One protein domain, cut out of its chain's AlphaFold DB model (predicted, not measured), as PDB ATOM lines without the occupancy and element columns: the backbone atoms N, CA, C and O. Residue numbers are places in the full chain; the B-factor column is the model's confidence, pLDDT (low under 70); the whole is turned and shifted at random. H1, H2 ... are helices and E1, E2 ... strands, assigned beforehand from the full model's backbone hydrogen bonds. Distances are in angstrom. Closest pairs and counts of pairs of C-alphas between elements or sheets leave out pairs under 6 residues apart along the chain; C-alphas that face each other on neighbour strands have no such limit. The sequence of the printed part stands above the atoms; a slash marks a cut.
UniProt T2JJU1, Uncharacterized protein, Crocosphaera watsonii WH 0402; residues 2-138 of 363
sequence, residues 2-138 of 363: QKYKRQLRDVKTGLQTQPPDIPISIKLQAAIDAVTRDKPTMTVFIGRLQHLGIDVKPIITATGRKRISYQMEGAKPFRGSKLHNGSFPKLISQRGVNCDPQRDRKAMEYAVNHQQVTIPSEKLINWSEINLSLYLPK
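AT A GLANCE: This is residues 2 to 138 of the 363 residues of an uncharacterized protein of Crocosphaera watsonii WH 0402 (UniProt T2JJU1). The body is a two-strand hairpin, E1 and E2, with H2, H3 and H4 gathered to one face of it and H5 beside E1; H1 lies off one end of this body on a long link that folds back, and a long tail after H5 reaches across to H2, ending in the short H6. The printed part has 137 residues, with six named helices and two named strands in the order H1 H2 H3 E1 E2 H4 H5 H6. The sheet's order is E1 - E2, antiparallel. The class is mixed, helices and strands, with 67 residues, under half, in named elements. The whole is compact, with a radius of gyration of the C-alphas of 16.3 A, yet elongated in outline, 56 by 35 by 27 A.

HOW THE PARTS SIT: Begin at H1, residues 2 to 12, which touches no helix. H2, residues 24 to 35, touches H3, residues 42 to 51, with residues 31 to 35 alone, at a steep tilt of 52 degrees, opposite ways; find the closest C-alphas at Val 35 and Phe 45, 6.2 A apart. E1, residues 54 to 60, and E2, residues 66 to 72, form a hairpin: look for N 55 and O 71 at 2.8 A, and N 57 and O 69 at 2.9 A. The closest C-alphas of H3 and E1 are those of Ile 46 and Val 56, 6.4 A. For E2 and H4, residues 88 to 95, they are Ile 68 and Phe 88, 5.5 A. For E1 and H5, residues 105 to 112, they are Lys 57 and Val 112, 4.7 A. H5 touches H3 at Thr 43 and Ala 107, their closest C-alphas, 5.4 A apart, the same way at a shallow tilt of 33 degrees, only just short of steep. H6, residues 132 to 135, touches residues 26 to 30 of H2; the closest C-alphas are those of Ala 30 and Leu 132, 6.3 A. Every O i to N i+4 pair is within hydrogen-bond range in H1, H2, H3, H4 and H5; H6 is too short for one.

IN THESE COORDINATES: Find C-alpha 2 at (1.653, 25.676, 56.639); from there H1 runs 15.5 A. H2 spans 16.3 A and H3 14.3 A. E1 starts at C-alpha 54, (16.957, 10.348, 46.132), and spans 19.4 A; E2 spans 21.0 A. H4 spans 10.1 A, H5 10.7 A, and H6 5.6 A, ending at C-alpha 135, (9.346, 26.279, 44.733).

THE WHOLE: The two C-alphas farthest apart, those of Gly 14 and Gln 102, are 55.8 A apart. The printed part has no cut. The links H1 to H2, E2 to H4 and H5 to H6 are long. Residues 2, 137 and 138 have pLDDT under 70.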
ATOM      1  N   GLN A   2       2.040  24.698  55.595       66.56
ATOM      2  CA  GLN A   2       1.653  25.676  56.639       66.56
ATOM      3  C   GLN A   2       2.687  25.847  57.775       66.56
ATOM      4  O   GLN A   2       3.063  26.979  58.060       66.56
ATOM      5  N   LYS A   3       3.231  24.753  58.344       72.38
ATOM      6  CA  LYS A   3       4.322  24.816  59.346       72.38
ATOM      7  C   LYS A   3       5.533  25.626  58.850       72.38
ATOM      8  O   LYS A   3       6.003  26.504  59.558       72.38
ATOM      9  N   TYR A   4       5.982  25.380  57.619       76.19
ATOM     10  CA  TYR A   4       7.121  26.073  57.007       76.19
ATOM     11  C   TYR A   4       6.849  27.573  56.813       76.19
ATOM     12  O   TYR A   4       7.644  28.396  57.247       76.19
ATOM     13  N   LYS A   5       5.677  27.943  56.266       74.31
ATOM     14  CA  LYS A   5       5.255  29.357  56.163       74.31
ATOM     15  C   LYS A   5       5.129  30.042  57.532       74.31
ATOM     16  O   LYS A   5       5.379  31.238  57.619       74.31
ATOM     17  N   ARG A   6       4.760  29.316  58.597       79.25
ATOM     18  CA  ARG A   6       4.795  29.848  59.968       79.25
ATOM     19  C   ARG A   6       6.235  30.124  60.405       79.25
ATOM     20  O   ARG A   6       6.539  31.276  60.671       79.25
ATOM     21  N   GLN A   7       7.113  29.121  60.375       77.31
ATOM     22  CA  GLN A   7       8.511  29.270  60.804       77.31
ATOM     23  C   GLN A   7       9.258  30.372  60.028       77.31
ATOM     24  O   GLN A   7      10.029  31.116  60.617       77.31
ATOM     25  N   LEU A   8       8.979  30.556  58.732       78.75
ATOM     26  CA  LEU A   8       9.526  31.678  57.955       78.75
ATOM     27  C   LEU A   8       9.089  33.060  58.471       78.75
ATOM     28  O   LEU A   8       9.868  34.008  58.399       78.75
ATOM     29  N   ARG A   9       7.864  33.195  58.996       79.50
ATOM     30  CA  ARG A   9       7.418  34.437  59.650       79.50
ATOM     31  C   ARG A   9       8.037  34.585  61.031       79.50
ATOM     32  O   ARG A   9       8.498  35.673  61.338       79.50
ATOM     33  N   ASP A  10       8.115  33.496  61.793       80.31
ATOM     34  CA  ASP A  10       8.741  33.475  63.118       80.31
ATOM     35  C   ASP A  10      10.226  33.922  63.022       80.31
ATOM     36  O   ASP A  10      10.692  34.698  63.852       80.31
ATOM     37  N   VAL A  11      10.945  33.551  61.948       79.25
ATOM     38  CA  VAL A  11      12.284  34.093  61.622       79.25
ATOM     39  C   VAL A  11      12.239  35.586  61.273       79.25
ATOM     40  O   VAL A  11      13.014  36.363  61.826       79.25
ATOM     41  N   LYS A  12      11.321  36.028  60.398       77.75
ATOM     42  CA  LYS A  12      11.190  37.456  60.034       77.75
ATOM     43  C   LYS A  12      10.838  38.370  61.213       77.75
ATOM     44  O   LYS A  12      11.188  39.543  61.173       77.75
ATOM     45  N   THR A  13      10.166  37.860  62.244       82.44
ATOM     46  CA  THR A  13       9.858  38.605  63.476       82.44
ATOM     47  C   THR A  13      10.897  38.393  64.585       82.44
ATOM     48  O   THR A  13      10.627  38.733  65.731       82.44
ATOM     49  N   GLY A  14      12.057  37.793  64.286       79.12
ATOM     50  CA  GLY A  14      13.141  37.578  65.253       79.12
ATOM     51  C   GLY A  14      12.875  36.511  66.324       79.12
ATOM     52  O   GLY A  14      13.713  36.315  67.199       79.12
ATOM     53  N   LEU A  15      11.751  35.786  66.255       75.69
ATOM     54  CA  LEU A  15      11.403  34.703  67.189       75.69
ATOM     55  C   LEU A  15      12.209  33.418  66.932       75.69
ATOM     56  O   LEU A  15      12.237  32.529  67.780       75.69
ATOM     57  N   GLN A  16      12.848  33.297  65.764       75.25
ATOM     58  CA  GLN A  16      13.724  32.181  65.417       75.25
ATOM     59  C   GLN A  16      14.983  32.693  64.693       75.25
ATOM     60  O   GLN A  16      14.892  33.410  63.702       75.25
ATOM     61  N   THR A  17      16.168  32.304  65.168       73.12
ATOM     62  CA  THR A  17      17.470  32.823  64.693       73.12
ATOM     63  C   THR A  17      18.033  32.122  63.453       73.12
ATOM     64  O   THR A  17      19.015  32.589  62.881       73.12
ATOM     65  N   GLN A  18      17.441  31.003  63.029       72.62
ATOM     66  CA  GLN A  18      17.889  30.214  61.877       72.62
ATOM     67  C   GLN A  18      16.726  29.923  60.920       72.62
ATOM     68  O   GLN A  18      15.622  29.625  61.391       72.62
ATOM     69  N   PRO A  19      16.946  29.960  59.590       70.56
ATOM     70  CA  PRO A  19      15.917  29.619  58.618       70.56
ATOM     71  C   PRO A  19      15.482  28.150  58.773       70.56
ATOM     72  O   PRO A  19      16.330  27.278  58.955       70.56
ATOM     73  N   PRO A  20      14.176  27.838  58.685       76.25
ATOM     74  CA  PRO A  20      13.701  26.459  58.724       76.25
ATOM     75  C   PRO A  20      14.167  25.657  57.501       76.25
ATOM     76  O   PRO A  20      14.230  26.182  56.386       76.25
ATOM     77  N   ASP A  21      14.386  24.354  57.691       79.19
ATOM     78  CA  ASP A  21      14.683  23.414  56.609       79.19
ATOM     79  C   ASP A  21      13.636  23.438  55.491       79.19
ATOM     80  O   ASP A  21      12.426  23.354  55.736       79.19
ATOM     81  N   ILE A  22      14.112  23.463  54.241       80.94
ATOM     82  CA  ILE A  22      13.261  23.322  53.057       80.94
ATOM     83  C   ILE A  22      12.545  21.958  53.120       80.94
ATOM     84  O   ILE A  22      13.219  20.922  53.140       80.94
ATOM     85  N   PRO A  23      11.197  21.917  53.102       83.94
ATOM     86  CA  PRO A  23      10.434  20.677  53.181       83.94
ATOM     87  C   PRO A  23      10.857  19.649  52.128       83.94
ATOM     88  O   PRO A  23      10.982  19.974  50.950       83.94
ATOM     89  N   ILE A  24      10.968  18.381  52.532       87.25
ATOM     90  CA  ILE A  24      11.325  17.257  51.644       87.25
ATOM     91  C   ILE A  24      10.421  17.210  50.401       87.25
ATOM     92  O   ILE A  24      10.904  16.988  49.298       87.25
ATOM     93  N   SER A  25       9.125  17.513  50.539       85.44
ATOM     94  CA  SER A  25       8.196  17.584  49.401       85.44
ATOM     95  C   SER A  25       8.550  18.666  48.370       85.44
ATOM     96  O   SER A  25       8.216  18.498  47.206       85.44
ATOM     97  N   ILE A  26       9.208  19.760  48.776       87.00
ATOM     98  CA  ILE A  26       9.729  20.788  47.860       87.00
ATOM     99  C   ILE A  26      11.017  20.298  47.196       87.00
ATOM    100  O   ILE A  26      11.104  20.353  45.973       87.00
ATOM    101  N   LYS A  27      11.973  19.755  47.969       88.12
ATOM    102  CA  LYS A  27      13.225  19.194  47.422       88.12
ATOM    103  C   LYS A  27      12.931  18.128  46.355       88.12
ATOM    104  O   LYS A  27      13.440  18.214  45.243       88.12
ATOM    105  N   LEU A  28      12.032  17.186  46.660       94.06
ATOM    106  CA  LEU A  28      11.577  16.149  45.727       94.06
ATOM    107  C   LEU A  28      10.835  16.719  44.508       94.06
ATOM    108  O   LEU A  28      11.017  16.209  43.407       94.06
ATOM    109  N   GLN A  29      10.010  17.760  44.672       93.12
ATOM    110  CA  GLN A  29       9.299  18.369  43.543       93.12
ATOM    111  C   GLN A  29      10.262  19.050  42.567       93.12
ATOM    112  O   GLN A  29      10.185  18.798  41.368       93.12
ATOM    113  N   ALA A  30      11.182  19.867  43.085       91.50
ATOM    114  CA  ALA A  30      12.179  20.565  42.283       91.50
ATOM    115  C   ALA A  30      13.125  19.585  41.572       91.50
ATOM    116  O   ALA A  30      13.438  19.776  40.398       91.50
ATOM    117  N   ALA A  31      13.516  18.497  42.249       95.69
ATOM    118  CA  ALA A  31      14.281  17.416  41.636       95.69
ATOM    119  C   ALA A  31      13.514  16.756  40.483       95.69
ATOM    120  O   ALA A  31      14.027  16.726  39.370       95.69
ATOM    121  N   ILE A  32      12.273  16.297  40.704       96.75
ATOM    122  CA  ILE A  32      11.444  15.677  39.653       96.75
ATOM    123  C   ILE A  32      11.249  16.630  38.464       96.75
ATOM    124  O   ILE A  32      11.345  16.200  37.317       96.75
ATOM    125  N   ASP A  33      11.001  17.915  38.710       94.75
ATOM    126  CA  ASP A  33      10.830  18.923  37.661       94.75
ATOM    127  C   ASP A  33      12.115  19.166  36.858       94.75
ATOM    128  O   ASP A  33      12.056  19.257  35.632       94.75
ATOM    129  N   ALA A  34      13.278  19.216  37.513       93.25
ATOM    130  CA  ALA A  34      14.562  19.348  36.832       93.25
ATOM    131  C   ALA A  34      14.899  18.105  35.995       93.25
ATOM    132  O   ALA A  34      15.173  18.230  34.802       93.25
ATOM    133  N   VAL A  35      14.814  16.903  36.579       96.75
ATOM    134  CA  VAL A  35      15.226  15.659  35.902       96.75
ATOM    135  C   VAL A  35      14.285  15.212  34.787       96.75
ATOM    136  O   VAL A  35      14.673  14.331  34.027       96.75
ATOM    137  N   THR A  36      13.074  15.780  34.684       97.12
ATOM    138  CA  THR A  36      12.092  15.460  33.626       97.12
ATOM    139  C   THR A  36      11.992  16.498  32.507       97.12
ATOM    140  O   THR A  36      11.238  16.283  31.558       97.12
ATOM    141  N   ARG A  37      12.748  17.604  32.576       93.44
ATOM    142  CA  ARG A  37      12.651  18.745  31.643       93.44
ATOM    143  C   ARG A  37      12.837  18.362  30.167       93.44
ATOM    144  O   ARG A  37      12.190  18.937  29.299       93.44
ATOM    145  N   ASP A  38      13.700  17.388  29.902       93.38
ATOM    146  CA  ASP A  38      14.076  16.857  28.586       93.38
ATOM    147  C   ASP A  38      13.315  15.574  28.189       93.38
ATOM    148  O   ASP A  38      13.657  14.956  27.185       93.38
ATOM    149  N   LYS A  39      12.272  15.178  28.940       96.12
ATOM    150  CA  LYS A  39      11.449  13.975  28.686       96.12
ATOM    151  C   LYS A  39      12.295  12.678  28.601       96.12
ATOM    152  O   LYS A  39      12.267  11.978  27.587       96.12
ATOM    153  N   PRO A  40      13.067  12.344  29.656       97.94
ATOM    154  CA  PRO A  40      14.062  11.268  29.636       97.94
ATOM    155  C   PRO A  40      13.431   9.870  29.561       97.94
ATOM    156  O   PRO A  40      12.231   9.697  29.783       97.94
ATOM    157  N   THR A  41      14.254   8.836  29.359       98.19
ATOM    158  CA  THR A  41      13.823   7.454  29.634       98.19
ATOM    159  C   THR A  41      13.639   7.215  31.134       98.19
ATOM    160  O   THR A  41      14.243   7.910  31.956       98.19
ATOM    161  N   MET A  42      12.853   6.204  31.520       97.81
ATOM    162  CA  MET A  42      12.696   5.823  32.931       97.81
ATOM    163  C   MET A  42      14.048   5.451  33.570       97.81
ATOM    164  O   MET A  42      14.314   5.859  34.697       97.81
ATOM    165  N   THR A  43      14.947   4.789  32.830       98.25
ATOM    166  CA  THR A  43      16.334   4.534  33.268       98.25
ATOM    167  C   THR A  43      17.086   5.825  33.627       98.25
ATOM    168  O   THR A  43      17.658   5.923  34.713       98.25
ATOM    169  N   VAL A  44      17.051   6.843  32.758       98.38
ATOM    170  CA  VAL A  44      17.738   8.130  32.995       98.38
ATOM    171  C   VAL A  44      17.070   8.933  34.116       98.38
ATOM    172  O   VAL A  44      17.762   9.524  34.941       98.38
ATOM    173  N   PHE A  45      15.738   8.905  34.203       98.56
ATOM    174  CA  PHE A  45      14.978   9.511  35.301       98.56
ATOM    175  C   PHE A  45      15.387   8.947  36.673       98.56
ATOM    176  O   PHE A  45      15.631   9.715  37.605       98.56
ATOM    177  N   ILE A  46      15.500   7.619  36.789       98.38
ATOM    178  CA  ILE A  46      15.927   6.941  38.020       98.38
ATOM    179  C   ILE A  46      17.376   7.307  38.365       98.38
ATOM    180  O   ILE A  46      17.626   7.782  39.473       98.38
ATOM    181  N   GLY A  47      18.313   7.138  37.423       97.69
ATOM    182  CA  GLY A  47      19.740   7.385  37.666       97.69
ATOM    183  C   GLY A  47      20.034   8.827  38.095       97.69
ATOM    184  O   GLY A  47      20.793   9.048  39.036       97.69
ATOM    185  N   ARG A  48      19.358   9.816  37.488       98.31
ATOM    186  CA  ARG A  48      19.455  11.230  37.896       98.31
ATOM    187  C   ARG A  48      18.981  11.469  39.329       98.31
ATOM    188  O   ARG A  48      19.632  12.200  40.067       98.31
ATOM    189  N   LEU A  49      17.858  10.874  39.737       98.00
ATOM    190  CA  LEU A  49      17.353  11.025  41.106       98.00
ATOM    191  C   LEU A  49      18.266  10.330  42.124       98.00
ATOM    192  O   LEU A  49      18.575  10.927  43.153       98.00
ATOM    193  N   GLN A  50      18.769   9.134  41.816       96.88
ATOM    194  CA  GLN A  50      19.720   8.438  42.685       96.88
ATOM    195  C   GLN A  50      21.041   9.215  42.833       96.88
ATOM    196  O   GLN A  50      21.545   9.330  43.947       96.88
ATOM    197  N   HIS A  51      21.552   9.840  41.762       96.06
ATOM    198  CA  HIS A  51      22.705  10.760  41.823       96.06
ATOM    199  C   HIS A  51      22.448  11.990  42.712       96.06
ATOM    200  O   HIS A  51      23.340  12.450  43.416       96.06
ATOM    201  N   LEU A  52      21.208  12.486  42.757       93.75
ATOM    202  CA  LEU A  52      20.778  13.554  43.672       93.75
ATOM    203  C   LEU A  52      20.563  13.078  45.129       93.75
ATOM    204  O   LEU A  52      20.089  13.861  45.957       93.75
ATOM    205  N   GLY A  53      20.879  11.822  45.467       92.75
ATOM    206  CA  GLY A  53      20.649  11.250  46.800       92.75
ATOM    207  C   GLY A  53      19.175  10.937  47.090       92.75
ATOM    208  O   GLY A  53      18.749  10.948  48.248       92.75
ATOM    209  N   ILE A  54      18.375  10.705  46.043       96.81
ATOM    210  CA  ILE A  54      16.957  10.348  46.132       96.81
ATOM    211  C   ILE A  54      16.790   8.892  45.674       96.81
ATOM    212  O   ILE A  54      16.847   8.594  44.484       96.81
ATOM    213  N   ASP A  55      16.530   7.987  46.616       94.56
ATOM    214  CA  ASP A  55      16.099   6.617  46.324       94.56
ATOM    215  C   ASP A  55      14.722   6.627  45.639       94.56
ATOM    216  O   ASP A  55      13.840   7.425  45.985       94.56
ATOM    217  N   VAL A  56      14.530   5.744  44.658       96.69
ATOM    218  CA  VAL A  56      13.344   5.716  43.792       96.69
ATOM    219  C   VAL A  56      12.841   4.288  43.674       96.69
ATOM    220  O   VAL A  56      13.566   3.411  43.226       96.69
ATOM    221  N   LYS A  57      11.568   4.046  44.001       96.62
ATOM    222  CA  LYS A  57      10.973   2.698  43.942       96.62
ATOM    223  C   LYS A  57       9.825   2.617  42.934       96.62
ATOM    224  O   LYS A  57       8.667   2.797  43.323       96.62
ATOM    225  N   PRO A  58      10.124   2.391  41.641       94.75
ATOM    226  CA  PRO A  58       9.134   2.213  40.582       94.75
ATOM    227  C   PRO A  58       8.634   0.760  40.565       94.75
ATOM    228  O   PRO A  58       9.322  -0.151  40.120       94.75
ATOM    229  N   ILE A  59       7.411   0.534  41.040       89.00
ATOM    230  CA  ILE A  59       6.805  -0.797  41.173       89.00
ATOM    231  C   ILE A  59       5.643  -0.933  40.189       89.00
ATOM    232  O   ILE A  59       4.745  -0.090  40.156       89.00
ATOM    233  N   ILE A  60       5.607  -2.033  39.441       86.75
ATOM    234  CA  ILE A  60       4.415  -2.498  38.723       86.75
ATOM    235  C   ILE A  60       3.933  -3.750  39.460       86.75
ATOM    236  O   ILE A  60       4.698  -4.691  39.638       86.75
ATOM    237  N   THR A  61       2.694  -3.752  39.959       82.12
ATOM    238  CA  THR A  61       2.133  -4.951  40.608       82.12
ATOM    239  C   THR A  61       1.802  -6.025  39.571       82.12
ATOM    240  O   THR A  61       1.590  -5.698  38.406       82.12
ATOM    241  N   ALA A  62       1.634  -7.285  39.992       71.06
ATOM    242  CA  ALA A  62       1.118  -8.354  39.122       71.06
ATOM    243  C   ALA A  62      -0.219  -7.978  38.436       71.06
ATOM    244  O   ALA A  62      -0.484  -8.358  37.305       71.06
ATOM    245  N   THR A  63      -1.024  -7.137  39.091       76.31
ATOM    246  CA  THR A  63      -2.255  -6.516  38.562       76.31
ATOM    247  C   THR A  63      -2.019  -5.257  37.702       76.31
ATOM    248  O   THR A  63      -2.893  -4.397  37.616       76.31
ATOM    249  N   GLY A  64      -0.824  -5.075  37.131       79.44
ATOM    250  CA  GLY A  64      -0.458  -3.968  36.233       79.44
ATOM    251  C   GLY A  64      -0.374  -2.566  36.863       79.44
ATOM    252  O   GLY A  64      -0.044  -1.596  36.176       79.44
ATOM    253  N   ARG A  65      -0.657  -2.403  38.164       83.12
ATOM    254  CA  ARG A  65      -0.793  -1.078  38.799       83.12
ATOM    255  C   ARG A  65       0.576  -0.428  39.013       83.12
ATOM    256  O   ARG A  65       1.272  -0.741  39.978       83.12
ATOM    257  N   LYS A  66       0.919   0.531  38.149       88.94
ATOM    258  CA  LYS A  66       2.163   1.322  38.197       88.94
ATOM    259  C   LYS A  66       2.165   2.291  39.395       88.94
ATOM    260  O   LYS A  66       1.274   3.131  39.531       88.94
ATOM    261  N   ARG A  67       3.164   2.187  40.275       90.94
ATOM    262  CA  ARG A  67       3.326   2.947  41.530       90.94
ATOM    263  C   ARG A  67       4.761   3.440  41.668       90.94
ATOM    264  O   ARG A  67       5.681   2.737  41.289       90.94
ATOM    265  N   ILE A  68       4.959   4.618  42.258       95.81
ATOM    266  CA  ILE A  68       6.304   5.117  42.569       95.81
ATOM    267  C   ILE A  68       6.333   5.834  43.917       95.81
ATOM    268  O   ILE A  68       5.362   6.503  44.303       95.81
ATOM    269  N   SER A  69       7.445   5.694  44.627       96.56
ATOM    270  CA  SER A  69       7.792   6.482  45.808       96.56
ATOM    271  C   SER A  69       9.248   6.923  45.751       96.56
ATOM    272  O   SER A  69      10.067   6.251  45.129       96.56
ATOM    273  N   TYR A  70       9.533   8.029  46.427       97.19
ATOM    274  CA  TYR A  70      10.846   8.661  46.504       97.19
ATOM    275  C   TYR A  70      11.263   8.782  47.967       97.19
ATOM    276  O   TYR A  70      10.415   9.073  48.815       97.19
ATOM    277  N   GLN A  71      12.538   8.599  48.280       93.75
ATOM    278  CA  GLN A  71      13.052   8.719  49.641       93.75
ATOM    279  C   GLN A  71      14.388   9.465  49.629       93.75
ATOM    280  O   GLN A  71      15.249   9.186  48.808       93.75
ATOM    281  N   MET A  72      14.550  10.427  50.538       89.44
ATOM    282  CA  MET A  72      15.854  11.018  50.852       89.44
ATOM    283  C   MET A  72      16.390  10.363  52.128       89.44
ATOM    284  O   MET A  72      15.606   9.833  52.922       89.44
ATOM    285  N   GLU A  73      17.700  10.424  52.350       84.81
ATOM    286  CA  GLU A  73      18.319   9.938  53.586       84.81
ATOM    287  C   GLU A  73      17.652  10.545  54.839       84.81
ATOM    288  O   GLU A  73      17.198  11.692  54.838       84.81
ATOM    289  N   GLY A  74      17.495   9.735  55.894       80.75
ATOM    290  CA  GLY A  74      16.792  10.107  57.131       80.75
ATOM    291  C   GLY A  74      15.270  10.321  57.006       80.75
ATOM    292  O   GLY A  74      14.580  10.419  58.021       80.75
ATOM    293  N   ALA A  75      14.707  10.371  55.793       84.94
ATOM    294  CA  ALA A  75      13.284  10.611  55.563       84.94
ATOM    295  C   ALA A  75      12.466   9.315  55.421       84.94
ATOM    296  O   ALA A  75      12.961   8.273  54.994       84.94
ATOM    297  N   LYS A  76      11.159   9.397  55.710       85.81
ATOM    298  CA  LYS A  76      10.192   8.331  55.387       85.81
ATOM    299  C   LYS A  76       9.834   8.361  53.885       85.81
ATOM    300  O   LYS A  76       9.696   9.462  53.345       85.81
ATOM    301  N   PRO A  77       9.599   7.207  53.225       88.19
ATOM    302  CA  PRO A  77       9.229   7.149  51.808       88.19
ATOM    303  C   PRO A  77       8.011   8.010  51.445       88.19
ATOM    304  O   PRO A  77       6.923   7.871  52.012       88.19
ATOM    305  N   PHE A  78       8.175   8.873  50.445       90.25
ATOM    306  CA  PHE A  78       7.156   9.797  49.963       90.25
ATOM    307  C   PHE A  78       6.465   9.226  48.717       90.25
ATOM    308  O   PHE A  78       7.097   8.978  47.690       90.25
ATOM    309  N   ARG A  79       5.145   9.002  48.774       92.25
ATOM    310  CA  ARG A  79       4.378   8.476  47.626       92.25
ATOM    311  C   ARG A  79       4.312   9.519  46.508       92.25
ATOM    312  O   ARG A  79       3.875  10.640  46.755       92.25
ATOM    313  N   GLY A  80       4.621   9.139  45.267       90.69
ATOM    314  CA  GLY A  80       4.610  10.066  44.127       90.69
ATOM    315  C   GLY A  80       3.246  10.706  43.833       90.69
ATOM    316  O   GLY A  80       3.182  11.816  43.320       90.69
ATOM    317  N   SER A  81       2.141  10.076  44.251       90.38
ATOM    318  CA  SER A  81       0.788  10.663  44.203       90.38
ATOM    319  C   SER A  81       0.532  11.787  45.221       90.38
ATOM    320  O   SER A  81      -0.573  12.327  45.265       90.38
ATOM    321  N   LYS A  82       1.523  12.148  46.046       87.44
ATOM    322  CA  LYS A  82       1.525  13.344  46.905       87.44
ATOM    323  C   LYS A  82       2.404  14.479  46.350       87.44
ATOM    324  O   LYS A  82       2.528  15.502  47.016       87.44
ATOM    325  N   LEU A  83       2.996  14.308  45.164       88.38
ATOM    326  CA  LEU A  83       3.778  15.320  44.442       88.38
ATOM    327  C   LEU A  83       3.053  15.723  43.152       88.38
ATOM    328  O   LEU A  83       2.362  14.905  42.535       88.38
ATOM    329  N   HIS A  84       3.208  16.978  42.729       88.19
ATOM    330  CA  HIS A  84       2.597  17.487  41.506       88.19
ATOM    331  C   HIS A  84       3.144  16.729  40.293       88.19
ATOM    332  O   HIS A  84       4.348  16.711  40.033       88.19
ATOM    333  N   ASN A  85       2.247  16.049  39.576       93.19
ATOM    334  CA  ASN A  85       2.548  15.165  38.449       93.19
ATOM    335  C   ASN A  85       3.707  14.169  38.707       93.19
ATOM    336  O   ASN A  85       4.402  13.784  37.774       93.19
ATOM    337  N   GLY A  86       3.920  13.756  39.965       90.81
ATOM    338  CA  GLY A  86       5.044  12.908  40.389       90.81
ATOM    339  C   GLY A  86       4.719  11.418  40.560       90.81
ATOM    340  O   GLY A  86       5.566  10.660  41.027       90.81
ATOM    341  N   SER A  87       3.503  10.968  40.235       95.62
ATOM    342  CA  SER A  87       3.137   9.544  40.232       95.62
ATOM    343  C   SER A  87       3.533   8.875  38.912       95.62
ATOM    344  O   SER A  87       3.472   9.519  37.872       95.62
ATOM    345  N   PHE A  88       3.870   7.577  38.929       94.88
ATOM    346  CA  PHE A  88       4.338   6.824  37.746       94.88
ATOM    347  C   PHE A  88       3.485   7.092  36.483       94.88
ATOM    348  O   PHE A  88       4.064   7.489  35.474       94.88
ATOM    349  N   PRO A  89       2.134   7.005  36.505       92.56
ATOM    350  CA  PRO A  89       1.341   7.282  35.303       92.56
ATOM    351  C   PRO A  89       1.505   8.720  34.792       92.56
ATOM    352  O   PRO A  89       1.574   8.925  33.586       92.56
ATOM    353  N   LYS A  90       1.628   9.703  35.698       93.38
ATOM    354  CA  LYS A  90       1.814  11.119  35.354       93.38
ATOM    355  C   LYS A  90       3.249  11.470  34.942       93.38
ATOM    356  O   LYS A  90       3.415  12.392  34.151       93.38
ATOM    357  N   LEU A  91       4.270  10.735  35.393       95.56
ATOM    358  CA  LEU A  91       5.621  10.865  34.828       95.56
ATOM    359  C   LEU A  91       5.585  10.607  33.315       95.56
ATOM    360  O   LEU A  91       6.117  11.396  32.542       95.56
ATOM    361  N   ILE A  92       4.880   9.553  32.895       93.75
ATOM    362  CA  ILE A  92       4.682   9.241  31.478       93.75
ATOM    363  C   ILE A  92       3.769  10.297  30.829       93.75
ATOM    364  O   ILE A  92       4.212  11.053  29.969       93.75
ATOM    365  N   SER A  93       2.506  10.405  31.260       92.56
ATOM    366  CA  SER A  93       1.469  11.141  30.515       92.56
ATOM    367  C   SER A  93       1.459  12.664  30.690       92.56
ATOM    368  O   SER A  93       0.691  13.344  30.015       92.56
ATOM    369  N   GLN A  94       2.248  13.217  31.615       91.31
ATOM    370  CA  GLN A  94       2.285  14.663  31.898       91.31
ATOM    371  C   GLN A  94       3.702  15.245  31.898       91.31
ATOM    372  O   GLN A  94       3.856  16.461  31.863       91.31
ATOM    373  N   ARG A  95       4.738  14.398  31.950       89.25
ATOM    374  CA  ARG A  95       6.152  14.811  31.877       89.25
ATOM    375  C   ARG A  95       6.921  14.134  30.743       89.25
ATOM    376  O   ARG A  95       8.109  14.382  30.590       89.25
ATOM    377  N   GLY A  96       6.259  13.292  29.948       94.56
ATOM    378  CA  GLY A  96       6.852  12.635  28.787       94.56
ATOM    379  C   GLY A  96       7.951  11.622  29.113       94.56
ATOM    380  O   GLY A  96       8.705  11.281  28.211       94.56
ATOM    381  N   VAL A  97       8.069  11.147  30.362       97.12
ATOM    382  CA  VAL A  97       9.098  10.159  30.729       97.12
ATOM    383  C   VAL A  97       8.846   8.868  29.952       97.12
ATOM    384  O   VAL A  97       7.870   8.155  30.201       97.12
ATOM    385  N   ASN A  98       9.732   8.576  29.003       96.75
ATOM    386  CA  ASN A  98       9.652   7.428  28.114       96.75
ATOM    387  C   ASN A  98       9.926   6.152  28.926       96.75
ATOM    388  O   ASN A  98      11.060   5.882  29.313       96.75
ATOM    389  N   CYS A  99       8.879   5.383  29.219       93.56
ATOM    390  CA  CYS A  99       8.977   4.143  29.984       93.56
ATOM    391  C   CYS A  99       8.715   2.944  29.071       93.56
ATOM    392  O   CYS A  99       7.564   2.649  28.748       93.56
ATOM    393  N   ASP A 100       9.781   2.239  28.713       92.25
ATOM    394  CA  ASP A 100       9.748   1.011  27.923       92.25
ATOM    395  C   ASP A 100       9.899  -0.195  28.872       92.25
ATOM    396  O   ASP A 100      10.914  -0.293  29.570       92.25
ATOM    397  N   PRO A 101       8.905  -1.106  28.949       84.06
ATOM    398  CA  PRO A 101       8.929  -2.220  29.898       84.06
ATOM    399  C   PRO A 101      10.018  -3.277  29.678       84.06
ATOM    400  O   PRO A 101      10.183  -4.113  30.560       84.06
ATOM    401  N   GLN A 102      10.729  -3.279  28.544       87.88
ATOM    402  CA  GLN A 102      11.861  -4.179  28.299       87.88
ATOM    403  C   GLN A 102      13.183  -3.464  28.592       87.88
ATOM    404  O   GLN A 102      13.963  -3.926  29.425       87.88
ATOM    405  N   ARG A 103      13.405  -2.293  27.982       94.44
ATOM    406  CA  ARG A 103      14.628  -1.490  28.162       94.44
ATOM    407  C   ARG A 103      14.830  -1.059  29.613       94.44
ATOM    408  O   ARG A 103      15.921  -1.209  30.153       94.44
ATOM    409  N   ASP A 104      13.797  -0.499  30.244       95.88
ATOM    410  CA  ASP A 104      13.928   0.114  31.571       95.88
ATOM    411  C   ASP A 104      13.740  -0.895  32.723       95.88
ATOM    412  O   ASP A 104      13.932  -0.540  33.888       95.88
ATOM    413  N   ARG A 105      13.414  -2.162  32.419       93.56
ATOM    414  CA  ARG A 105      13.154  -3.223  33.409       93.56
ATOM    415  C   ARG A 105      14.277  -3.355  34.436       93.56
ATOM    416  O   ARG A 105      14.028  -3.253  35.633       93.56
ATOM    417  N   LYS A 106      15.510  -3.536  33.957       96.25
ATOM    418  CA  LYS A 106      16.695  -3.757  34.799       96.25
ATOM    419  C   LYS A 106      16.977  -2.562  35.718       96.25
ATOM    420  O   LYS A 106      17.320  -2.747  36.880       96.25
ATOM    421  N   ALA A 107      16.769  -1.340  35.221       96.94
ATOM    422  CA  ALA A 107      16.899  -0.119  36.014       96.94
ATOM    423  C   ALA A 107      15.822  -0.024  37.108       96.94
ATOM    424  O   ALA A 107      16.114   0.369  38.236       96.94
ATOM    425  N   MET A 108      14.583  -0.422  36.803       95.81
ATOM    426  CA  MET A 108      13.500  -0.468  37.786       95.81
ATOM    427  C   MET A 108      13.723  -1.546  38.860       95.81
ATOM    428  O   MET A 108      13.511  -1.270  40.038       95.81
ATOM    429  N   GLU A 109      14.181  -2.740  38.473       95.00
ATOM    430  CA  GLU A 109      14.525  -3.833  39.395       95.00
ATOM    431  C   GLU A 109      15.671  -3.427  40.339       95.00
ATOM    432  O   GLU A 109      15.534  -3.556  41.557       95.00
ATOM    433  N   TYR A 110      16.750  -2.837  39.807       95.88
ATOM    434  CA  TYR A 110      17.843  -2.273  40.609       95.88
ATOM    435  C   TYR A 110      17.344  -1.222  41.609       95.88
ATOM    436  O   TYR A 110      17.622  -1.327  42.801       95.88
ATOM    437  N   ALA A 111      16.540  -0.256  41.164       95.19
ATOM    438  CA  ALA A 111      16.066   0.829  42.021       95.19
ATOM    439  C   ALA A 111      15.124   0.351  43.145       95.19
ATOM    440  O   ALA A 111      15.241   0.783  44.292       95.19
ATOM    441  N   VAL A 112      14.241  -0.620  42.871       93.44
ATOM    442  CA  VAL A 112      13.422  -1.270  43.916       93.44
ATOM    443  C   VAL A 112      14.300  -1.944  44.981       93.44
ATOM    444  O   VAL A 112      13.991  -1.841  46.177       93.44
ATOM    445  N   ASN A 113      15.418  -2.541  44.559       91.44
ATOM    446  CA  ASN A 113      16.419  -3.202  45.402       91.44
ATOM    447  C   ASN A 113      17.455  -2.243  46.033       91.44
ATOM    448  O   ASN A 113      18.444  -2.718  46.587       91.44
ATOM    449  N   HIS A 114      17.253  -0.918  45.972       90.25
ATOM    450  CA  HIS A 114      18.207   0.113  46.430       90.25
ATOM    451  C   HIS A 114      19.578   0.108  45.715       90.25
ATOM    452  O   HIS A 114      20.535   0.713  46.193       90.25
ATOM    453  N   GLN A 115      19.692  -0.549  44.561       91.94
ATOM    454  CA  GLN A 115      20.909  -0.567  43.752       91.94
ATOM    455  C   GLN A 115      20.954   0.665  42.838       91.94
ATOM    456  O   GLN A 115      19.929   1.112  42.313       91.94
ATOM    457  N   GLN A 116      22.151   1.224  42.645       92.00
ATOM    458  CA  GLN A 116      22.351   2.415  41.823       92.00
ATOM    459  C   GLN A 116      22.261   2.076  40.328       92.00
ATOM    460  O   GLN A 116      22.915   1.156  39.838       92.00
ATOM    461  N   VAL A 117      21.466   2.848  39.590       95.50
ATOM    462  CA  VAL A 117      21.346   2.761  38.135       95.50
ATOM    463  C   VAL A 117      22.422   3.632  37.496       95.50
ATOM    464  O   VAL A 117      22.304   4.857  37.454       95.50
ATOM    465  N   THR A 118      23.470   2.993  36.979       93.31
ATOM    466  CA  THR A 118      24.521   3.662  36.205       93.31
ATOM    467  C   THR A 118      23.930   4.313  34.957       93.31
ATOM    468  O   THR A 118      23.308   3.639  34.133       93.31
ATOM    469  N   ILE A 119      24.159   5.616  34.793       96.06
ATOM    470  CA  ILE A 119      23.832   6.365  33.576       96.06
ATOM    471  C   ILE A 119      25.057   7.169  33.111       96.06
ATOM    472  O   ILE A 119      25.921   7.467  33.937       96.06
ATOM    473  N   PRO A 120      25.156   7.511  31.813       93.50
ATOM    474  CA  PRO A 120      26.258   8.317  31.288       93.50
ATOM    475  C   PRO A 120      26.401   9.672  32.000       93.50
ATOM    476  O   PRO A 120      25.401  10.282  32.393       93.50
ATOM    477  N   SER A 121      27.638  10.141  32.170       90.81
ATOM    478  CA  SER A 121      27.958  11.325  32.979       90.81
ATOM    479  C   SER A 121      27.377  12.618  32.406       90.81
ATOM    480  O   SER A 121      26.935  13.474  33.168       90.81
ATOM    481  N   GLU A 122      27.262  12.727  31.081       92.31
ATOM    482  CA  GLU A 122      26.619  13.843  30.378       92.31
ATOM    483  C   GLU A 122      25.091  13.898  30.568       92.31
ATOM    484  O   GLU A 122      24.439  14.839  30.118       92.31
ATOM    485  N   LYS A 123      24.507  12.898  31.243       92.75
ATOM    486  CA  LYS A 123      23.077  12.831  31.584       92.75
ATOM    487  C   LYS A 123      22.810  13.015  33.077       92.75
ATOM    488  O   LYS A 123      21.642  12.985  33.467       92.75
ATOM    489  N   LEU A 124      23.838  13.208  33.904       92.12
ATOM    490  CA  LEU A 124      23.685  13.563  35.317       92.12
ATOM    491  C   LEU A 124      23.176  15.008  35.462       92.12
ATOM    492  O   LEU A 124      23.314  15.819  34.553       92.12
ATOM    493  N   ILE A 125      22.564  15.315  36.607       90.50
ATOM    494  CA  ILE A 125      22.120  16.665  36.991       90.50
ATOM    495  C   ILE A 125      22.455  16.839  38.467       90.50
ATOM    496  O   ILE A 125      22.144  15.963  39.273       90.50
ATOM    497  N   ASN A 126      23.069  17.959  38.833       90.94
ATOM    498  CA  ASN A 126      23.522  18.241  40.193       90.94
ATOM    499  C   ASN A 126      22.585  19.235  40.896       90.94
ATOM    500  O   ASN A 126      21.926  20.055  40.257       90.94
ATOM    501  N   TRP A 127      22.557  19.228  42.234       86.31
ATOM    502  CA  TRP A 127      21.708  20.143  43.016       86.31
ATOM    503  C   TRP A 127      21.962  21.633  42.728       86.31
ATOM    504  O   TRP A 127      21.045  22.439  42.858       86.31
ATOM    505  N   SER A 128      23.167  22.001  42.279       86.81
ATOM    506  CA  SER A 128      23.529  23.358  41.841       86.81
ATOM    507  C   SER A 128      22.798  23.842  40.579       86.81
ATOM    508  O   SER A 128      22.760  25.043  40.327       86.81
ATOM    509  N   GLU A 129      22.216  22.937  39.791       85.69
ATOM    510  CA  GLU A 129      21.445  23.241  38.574       85.69
ATOM    511  C   GLU A 129      19.933  23.363  38.855       85.69
ATOM    512  O   GLU A 129      19.144  23.762  37.991       85.69
ATOM    513  N   ILE A 130      19.510  23.015  40.075       87.50
ATOM    514  CA  ILE A 130      18.110  22.939  40.492       87.50
ATOM    515  C   ILE A 130      17.766  24.207  41.271       87.50
ATOM    516  O   ILE A 130      18.006  24.303  42.474       87.50
ATOM    517  N   ASN A 131      17.174  25.196  40.593       83.88
ATOM    518  CA  ASN A 131      16.762  26.430  41.260       83.88
ATOM    519  C   ASN A 131      15.569  26.190  42.207       83.88
ATOM    520  O   ASN A 131      14.403  26.244  41.809       83.88
ATOM    521  N   LEU A 132      15.881  25.958  43.483       77.69
ATOM    522  CA  LEU A 132      14.904  25.734  44.543       77.69
ATOM    523  C   LEU A 132      14.026  26.961  44.842       77.69
ATOM    524  O   LEU A 132      12.916  26.758  45.332       77.69
ATOM    525  N   SER A 133      14.452  28.200  44.546       75.69
ATOM    526  CA  SER A 133      13.677  29.399  44.929       75.69
ATOM    527  C   SER A 133      12.297  29.447  44.269       75.69
ATOM    528  O   SER A 133      11.327  29.822  44.920       75.69
ATOM    529  N   LEU A 134      12.182  28.931  43.039       78.25
ATOM    530  CA  LEU A 134      10.931  28.815  42.276       78.25
ATOM    531  C   LEU A 134       9.840  27.986  42.986       78.25
ATOM    532  O   LEU A 134       8.663  28.095  42.650       78.25
ATOM    533  N   TYR A 135      10.228  27.158  43.961       78.06
ATOM    534  CA  TYR A 135       9.346  26.279  44.733       78.06
ATOM    535  C   TYR A 135       9.125  26.758  46.170       78.06
ATOM    536  O   TYR A 135       8.320  26.177  46.908       78.06
ATOM    537  N   LEU A 136       9.856  27.790  46.591       75.56
ATOM    538  CA  LEU A 136       9.730  28.377  47.913       75.56
ATOM    539  C   LEU A 136       8.604  29.425  47.920       75.56
ATOM    540  O   LEU A 136       8.251  29.989  46.885       75.56
ATOM    541  N   PRO A 137       7.971  29.680  49.078       68.38
ATOM    542  CA  PRO A 137       6.995  30.755  49.184       68.38
ATOM    543  C   PRO A 137       7.655  32.112  48.906       68.38
ATOM    544  O   PRO A 137       8.697  32.388  49.495       68.38
ATOM    545  N   LYS A 138       7.013  32.979  48.104       66.25
ATOM    546  CA  LYS A 138       7.478  34.356  47.816       66.25
ATOM    547  C   LYS A 138       7.738  35.207  49.060       66.25
ATOM    548  O   LYS A 138       8.423  36.215  49.000       66.25
TER     549      LYS A 138